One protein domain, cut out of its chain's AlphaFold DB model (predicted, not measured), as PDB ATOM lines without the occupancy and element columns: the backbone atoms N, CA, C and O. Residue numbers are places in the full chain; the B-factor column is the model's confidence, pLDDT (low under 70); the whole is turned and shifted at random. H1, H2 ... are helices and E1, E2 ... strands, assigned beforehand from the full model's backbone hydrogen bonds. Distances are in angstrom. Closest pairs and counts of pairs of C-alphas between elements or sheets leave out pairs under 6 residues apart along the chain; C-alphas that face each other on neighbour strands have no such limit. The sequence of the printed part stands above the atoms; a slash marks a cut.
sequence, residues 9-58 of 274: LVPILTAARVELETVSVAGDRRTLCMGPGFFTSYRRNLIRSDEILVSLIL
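What this domain is: This is residues 9 to 58 of the 274 residues of the protein "CO_deh_flav_C domain-containing protein" of Phlebotomus papatasi (UniProt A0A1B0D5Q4). A small, twisted sheet of three strands, E2, E1 and E4, has the short helix H1 at one end, and residues 34 to 50 swing out from one face of it as a wide loop that holds the short strand E3. The 50 printed residues have one named helix and four named strands, in the order H1, E1, E2, E3, E4, and the class is mixed, helices and strands. The sheet's order is E2, E1, E4, all antiparallel. The whole is compact, with a radius of gyration of the C-alphas of 10.8 A and spans of 31 by 24 by 14 A.

Where its parts are: H1, residues 9 to 15, begins with C-alpha 9 at (259.823, 237.000, 327.824) and is 10.1 A long from first to last C-alpha. E1, residues 19 to 24, measures 16.4 A, and E2, residues 29 to 33, 13.6 A. E3, residues 39 to 41, measures 5.8 A. E4, residues 51 to 57, measures 17.1 A and ends with C-alpha 57 at (265.476, 246.995, 336.089).

How they stand to each other: In H1 every O i to N i+4 pair is within hydrogen-bond range. H1 is only just on the sheet, with 5 pairs of C-alphas within 10 A, and only grazes it with residues 13 to 14. E1 and E2 form a hairpin at 149 degrees, with N 20 and O 32 2.8 A apart. E1 and E4 are antiparallel at 154 degrees, with N 54 and O 21 2.9 A apart. The sheet is strongly twisted, but only just: its C-alphas lie up to 4.4 A off the best plane. E3 pairs with no named strand; its residues 39 to 41 pair antiparallel with residues 44 to 45. E3 is apart from H1, E1, E2 and E4.

The domain as a whole: The C-alphas of Ala 15 and Ala 26, the two farthest apart, are 31.0 A apart. The printed part has no cut and no long link. Its mean pLDDT is 95.2, and no printed residue is under 70.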
ATOM      1  N   LEU A   9     259.116 236.171 326.844       96.25
ATOM      2  CA  LEU A   9     259.823 237.000 327.824       96.25
ATOM      3  C   LEU A   9     258.968 237.341 329.045       96.25
ATOM      4  O   LEU A   9     259.500 237.550 330.126       96.25
ATOM      5  N   VAL A  10     257.645 237.419 328.902       96.00
ATOM      6  CA  VAL A  10     256.791 237.883 330.007       96.00
ATOM      7  C   VAL A  10     256.815 236.934 331.213       96.00
ATOM      8  O   VAL A  10     256.971 237.449 332.318       96.00
ATOM      9  N   PRO A  11     256.717 235.597 331.065       96.94
ATOM     10  CA  PRO A  11     256.880 234.679 332.191       96.94
ATOM     11  C   PRO A  11     258.233 234.848 332.884       96.94
ATOM     12  O   PRO A  11     258.277 234.914 334.106       96.94
ATOM     13  N   ILE A  12     259.313 235.022 332.113       97.56
ATOM     14  CA  ILE A  12     260.669 235.239 332.638       97.56
ATOM     15  C   ILE A  12     260.716 236.500 333.504       97.56
ATOM     16  O   ILE A  12     261.093 236.439 334.670       97.56
ATOM     17  N   LEU A  13     260.273 237.634 332.958       96.88
ATOM     18  CA  LEU A  13     260.259 238.913 333.674       96.88
ATOM     19  C   LEU A  13     259.316 238.886 334.891       96.88
ATOM     20  O   LEU A  13     259.592 239.545 335.890       96.88
ATOM     21  N   THR A  14     258.235 238.102 334.818       96.44
ATOM     22  CA  THR A  14     257.270 237.929 335.913       96.44
ATOM     23  C   THR A  14     257.862 237.110 337.060       96.44
ATOM     24  O   THR A  14     257.780 237.521 338.214       96.44
ATOM     25  N   ALA A  15     258.503 235.976 336.761       96.81
ATOM     26  CA  ALA A  15     259.161 235.139 337.768       96.81
ATOM     27  C   ALA A  15     260.394 235.826 338.382       96.81
ATOM     28  O   ALA A  15     260.696 235.626 339.557       96.81
ATOM     29  N   ALA A  16     261.085 236.670 337.609       96.19
ATOM     30  CA  ALA A  16     262.205 237.481 338.087       96.19
ATOM     31  C   ALA A  16     261.772 238.733 338.874       96.19
ATOM     32  O   ALA A  16     262.634 239.431 339.400       96.19
ATOM     33  N   ARG A  17     260.464 239.029 338.959       94.62
ATOM     34  CA  ARG A  17     259.906 240.203 339.659       94.62
ATOM     35  C   ARG A  17     260.537 241.527 339.220       94.62
ATOM     36  O   ARG A  17     260.835 242.393 340.038       94.62
ATOM     37  N   VAL A  18     260.731 241.673 337.911       96.06
ATOM     38  CA  VAL A  18     261.402 242.831 337.303       96.06
ATOM     39  C   VAL A  18     260.674 244.122 337.646       96.06
ATOM     40  O   VAL A  18     259.446 244.191 337.569       96.06
ATOM     41  N   GLU A  19     261.436 245.158 337.975       96.81
ATOM     42  CA  GLU A  19     260.898 246.495 338.191       96.81
ATOM     43  C   GLU A  19     260.847 247.281 336.875       96.81
ATOM     44  O   GLU A  19     261.720 247.176 336.012       96.81
ATOM     45  N   LEU A  20     259.787 248.062 336.705       96.69
ATOM     46  CA  LEU A  20     259.499 248.866 335.528       96.69
ATOM     47  C   LEU A  20     259.396 250.315 335.959       96.69
ATOM     48  O   LEU A  20     258.522 250.647 336.763       96.69
ATOM     49  N   GLU A  21     260.226 251.176 335.385       97.50
ATOM     50  CA  GLU A  21     260.068 252.613 335.563       97.50
ATOM     51  C   GLU A  21     259.143 253.169 334.488       97.50
ATOM     52  O   GLU A  21     259.414 253.053 333.285       97.50
ATOM     53  N   THR A  22     258.065 253.814 334.918       97.38
ATOM     54  CA  THR A  22     257.171 254.561 334.039       97.38
ATOM     55  C   THR A  22     257.237 256.050 334.319       97.38
ATOM     56  O   THR A  22     257.544 256.478 335.433       97.38
ATOM     57  N   VAL A  23     256.972 256.841 333.281       97.81
ATOM     58  CA  VAL A  23     256.897 258.301 333.360       97.81
ATOM     59  C   VAL A  23     255.591 258.757 332.730       97.81
ATOM     60  O   VAL A  23     255.272 258.336 331.614       97.81
ATOM     61  N   SER A  24     254.830 259.579 333.449       97.19
ATOM     62  CA  SER A  24     253.594 260.177 332.941       97.19
ATOM     63  C   SER A  24     253.876 261.375 332.029       97.19
ATOM     64  O   SER A  24     254.961 261.959 332.058       97.19
ATOM     65  N   VAL A  25     252.876 261.813 331.260       95.44
ATOM     66  CA  VAL A  25     252.939 263.075 330.498       95.44
ATOM     67  C   VAL A  25     253.221 264.283 331.409       95.44
ATOM     68  O   VAL A  25     253.870 265.232 330.976       95.44
ATOM     69  N   ALA A  26     252.783 264.241 332.674       95.62
ATOM     70  CA  ALA A  26     253.050 265.284 333.668       95.62
ATOM     71  C   ALA A  26     254.481 265.238 334.245       95.62
ATOM     72  O   ALA A  26     254.886 266.163 334.946       95.62
ATOM     73  N   GLY A  27     255.255 264.191 333.937       95.00
ATOM     74  CA  GLY A  27     256.621 263.991 334.423       95.00
ATOM     75  C   GLY A  27     256.730 263.162 335.706       95.00
ATOM     76  O   GLY A  27     257.842 262.967 336.201       95.00
ATOM     77  N   ASP A  28     255.620 262.636 336.233       95.88
ATOM     78  CA  ASP A  28     255.628 261.796 337.433       95.88
ATOM     79  C   ASP A  28     256.284 260.448 337.137       95.88
ATOM     80  O   ASP A  28     255.895 259.756 336.192       95.88
ATOM     81  N   ARG A  29     257.260 260.054 337.963       96.81
ATOM     82  CA  ARG A  29     257.928 258.750 337.858       96.81
ATOM     83  C   ARG A  29     257.305 257.749 338.820       96.81
ATOM     84  O   ARG A  29     257.057 258.069 339.982       96.81
ATOM     85  N   ARG A  30     257.107 256.517 338.357       96.00
ATOM     86  CA  ARG A  30     256.592 255.412 339.171       96.00
ATOM     87  C   ARG A  30     257.365 254.134 338.885       96.00
ATOM     88  O   ARG A  30     257.655 253.836 337.732       96.00
ATOM     89  N   THR A  31     257.632 253.363 339.932       96.56
ATOM     90  CA  THR A  31     258.202 252.019 339.816       96.56
ATOM     91  C   THR A  31     257.102 250.990 340.039       96.56
ATOM     92  O   THR A  31     256.370 251.049 341.028       96.56
ATOM     93  N   LEU A  32     256.955 250.061 339.100       95.88
ATOM     94  CA  LEU A  32     256.001 248.955 339.162       95.88
ATOM     95  C   LEU A  32     256.765 247.634 339.172       95.88
ATOM     96  O   LEU A  32     257.704 247.476 338.406       95.88
ATOM     97  N   CYS A  33     256.339 246.661 339.969       95.06
ATOM     98  CA  CYS A  33     256.874 245.302 339.893       95.06
ATOM     99  C   CYS A  33     256.034 244.467 338.913       95.06
ATOM    100  O   CYS A  33     254.803 244.421 339.021       95.06
ATOM    101  N   MET A  34     256.681 243.789 337.962       93.94
ATOM    102  CA  MET A  34     256.037 242.767 337.140       93.94
ATOM    103  C   MET A  34     255.937 241.475 337.941       93.94
ATOM    104  O   MET A  34     256.788 240.602 337.851       93.94
ATOM    105  N   GLY A  35     254.880 241.376 338.736       88.31
ATOM    106  CA  GLY A  35     254.524 240.175 339.480       88.31
ATOM    107  C   GLY A  35     253.075 239.756 339.224       88.31
ATOM    108  O   GLY A  35     252.455 240.182 338.235       88.31
ATOM    109  N   PRO A  36     252.498 238.947 340.128       85.94
ATOM    110  CA  PRO A  36     251.078 238.621 340.105       85.94
ATOM    111  C   PRO A  36     250.218 239.892 340.021       85.94
ATOM    112  O   PRO A  36     250.417 240.845 340.769       85.94
ATOM    113  N   GLY A  37     249.265 239.921 339.088       87.62
ATOM    114  CA  GLY A  37     248.348 241.053 338.906       87.62
ATOM    115  C   GLY A  37     248.867 242.211 338.044       87.62
ATOM    116  O   GLY A  37     248.088 243.114 337.741       87.62
ATOM    117  N   PHE A  38     250.124 242.188 337.576       94.06
ATOM    118  CA  PHE A  38     250.619 243.219 336.648       94.06
ATOM    119  C   PHE A  38     249.863 243.214 335.309       94.06
ATOM    120  O   PHE A  38     249.528 244.272 334.773       94.06
ATOM    121  N   PHE A  39     249.571 242.026 334.768       94.88
ATOM    122  CA  PHE A  39     248.677 241.858 333.620       94.88
ATOM    123  C   PHE A  39     247.255 241.625 334.121       94.88
ATOM    124  O   PHE A  39     246.962 240.595 334.719       94.88
ATOM    125  N   THR A  40     246.375 242.594 333.880       93.19
ATOM    126  CA  THR A  40     245.020 242.622 334.456       93.19
ATOM    127  C   THR A  40     243.988 241.898 333.595       93.19
ATOM    128  O   THR A  40     242.969 241.438 334.097       93.19
ATOM    129  N   SER A  41     244.217 241.825 332.284       93.00
ATOM    130  CA  SER A  41     243.377 241.098 331.324       93.00
ATOM    131  C   SER A  41     244.110 240.959 329.987       93.00
ATOM    132  O   SER A  41     245.243 241.423 329.840       93.00
ATOM    133  N   TYR A  42     243.479 240.314 329.002       93.75
ATOM    134  CA  TYR A  42     244.065 240.083 327.682       93.75
ATOM    135  C   TYR A  42     244.652 241.369 327.080       93.75
ATOM    136  O   TYR A  42     243.920 242.312 326.769       93.75
ATOM    137  N   ARG A  43     245.983 241.395 326.916       92.88
ATOM    138  CA  ARG A  43     246.756 242.542 326.406       92.88
ATOM    139  C   ARG A  43     246.570 243.856 327.182       92.88
ATOM    140  O   ARG A  43     246.759 244.934 326.622       92.88
ATOM    141  N   ARG A  44     246.229 243.787 328.472       94.06
ATOM    142  CA  ARG A  44     246.166 244.945 329.380       94.06
ATOM    143  C   ARG A  44     247.093 244.756 330.574       94.06
ATOM    144  O   ARG A  44     247.343 243.635 331.012       94.06
ATOM    145  N   ASN A  45     247.611 245.862 331.090       94.81
ATOM    146  CA  ASN A  45     248.536 245.889 332.219       94.81
ATOM    147  C   ASN A  45     248.275 247.122 333.110       94.81
ATOM    148  O   ASN A  45     247.354 247.891 332.837       94.81
ATOM    149  N   LEU A  46     249.049 247.276 334.188       94.81
ATOM    150  CA  LEU A  46     248.898 248.354 335.182       94.81
ATOM    151  C   LEU A  46     249.420 249.736 334.746       94.81
ATOM    152  O   LEU A  46     249.221 250.722 335.467       94.81
ATOM    153  N   ILE A  47     250.107 249.824 333.607       94.50
ATOM    154  CA  ILE A  47     250.640 251.090 333.097       94.50
ATOM    155  C   ILE A  47     249.471 251.908 332.552       94.50
ATOM    156  O   ILE A  47     248.634 251.400 331.800       94.50
ATOM    157  N   ARG A  48     249.386 253.165 332.985       94.56
ATOM    158  CA  ARG A  48     248.269 254.049 332.638       94.56
ATOM    159  C   ARG A  48     248.393 254.539 331.198       94.56
ATOM    160  O   ARG A  48     249.462 254.495 330.601       94.56
ATOM    161  N   SER A  49     247.290 255.019 330.628       94.81
ATOM    162  CA  SER A  49     247.259 255.521 329.246       94.81
ATOM    163  C   SER A  49     248.097 256.784 329.026       94.81
ATOM    164  O   SER A  49     248.461 257.075 327.892       94.81
ATOM    165  N   ASP A  50     248.367 257.539 330.089       96.38
ATOM    166  CA  ASP A  50     249.214 258.732 330.108       96.38
ATOM    167  C   ASP A  50     250.663 258.428 330.518       96.38
ATOM    168  O   ASP A  50     251.456 259.351 330.666       96.38
ATOM    169  N   GLU A  51     251.019 257.154 330.705       96.44
ATOM    170  CA  GLU A  51     252.360 256.721 331.084       96.44
ATOM    171  C   GLU A  51     253.066 255.986 329.943       96.44
ATOM    172  O   GLU A  51     252.471 255.209 329.192       96.44
ATOM    173  N   ILE A  52     254.382 256.175 329.865       96.38
ATOM    174  CA  ILE A  52     255.274 255.391 329.010       96.38
ATOM    175  C   ILE A  52     256.257 254.591 329.859       96.38
ATOM    176  O   ILE A  52     256.666 255.023 330.935       96.38
ATOM    177  N   LEU A  53     256.653 253.417 329.366       96.56
ATOM    178  CA  LEU A  53     257.733 252.626 329.951       96.56
ATOM    179  C   LEU A  53     259.079 253.230 329.541       96.56
ATOM    180  O   LEU A  53     259.346 253.354 328.346       96.56
ATOM    181  N   VAL A  54     259.921 253.561 330.517       97.19
ATOM    182  CA  VAL A  54     261.245 254.158 330.281       97.19
ATOM    183  C   VAL A  54     262.352 253.121 330.405       97.19
ATOM    184  O   VAL A  54     263.252 253.088 329.567       97.19
ATOM    185  N   SER A  55     262.288 252.257 331.417       96.56
ATOM    186  CA  SER A  55     263.326 251.255 331.660       96.56
ATOM    187  C   SER A  55     262.777 250.000 332.341       96.56
ATOM    188  O   SER A  55     261.694 249.998 332.928       96.56
ATOM    189  N   LEU A  56     263.546 248.916 332.215       96.50
ATOM    190  CA  LEU A  56     263.376 247.671 332.957       96.50
ATOM    191  C   LEU A  56     264.612 247.482 333.836       96.50
ATOM    192  O   LEU A  56     265.733 247.514 333.325       96.50
ATOM    193  N   ILE A  57     264.408 247.257 335.128       96.56
ATOM    194  CA  ILE A  57     265.476 246.995 336.089       96.56
ATOM    195  C   ILE A  57     265.480 245.493 336.363       96.56
ATOM    196  O   ILE A  57     264.627 244.960 337.073       96.56
ATOM    197  N   LEU A  58     266.428 244.802 335.732       95.38
ATOM    198  CA  LEU A  58     266.630 243.364 335.894       95.38
ATOM    199  C   LEU A  58     267.483 243.113 337.148       95.38
ATOM    200  O   LEU A  58     268.615 243.603 337.195       95.38
TER     201      LEU A  58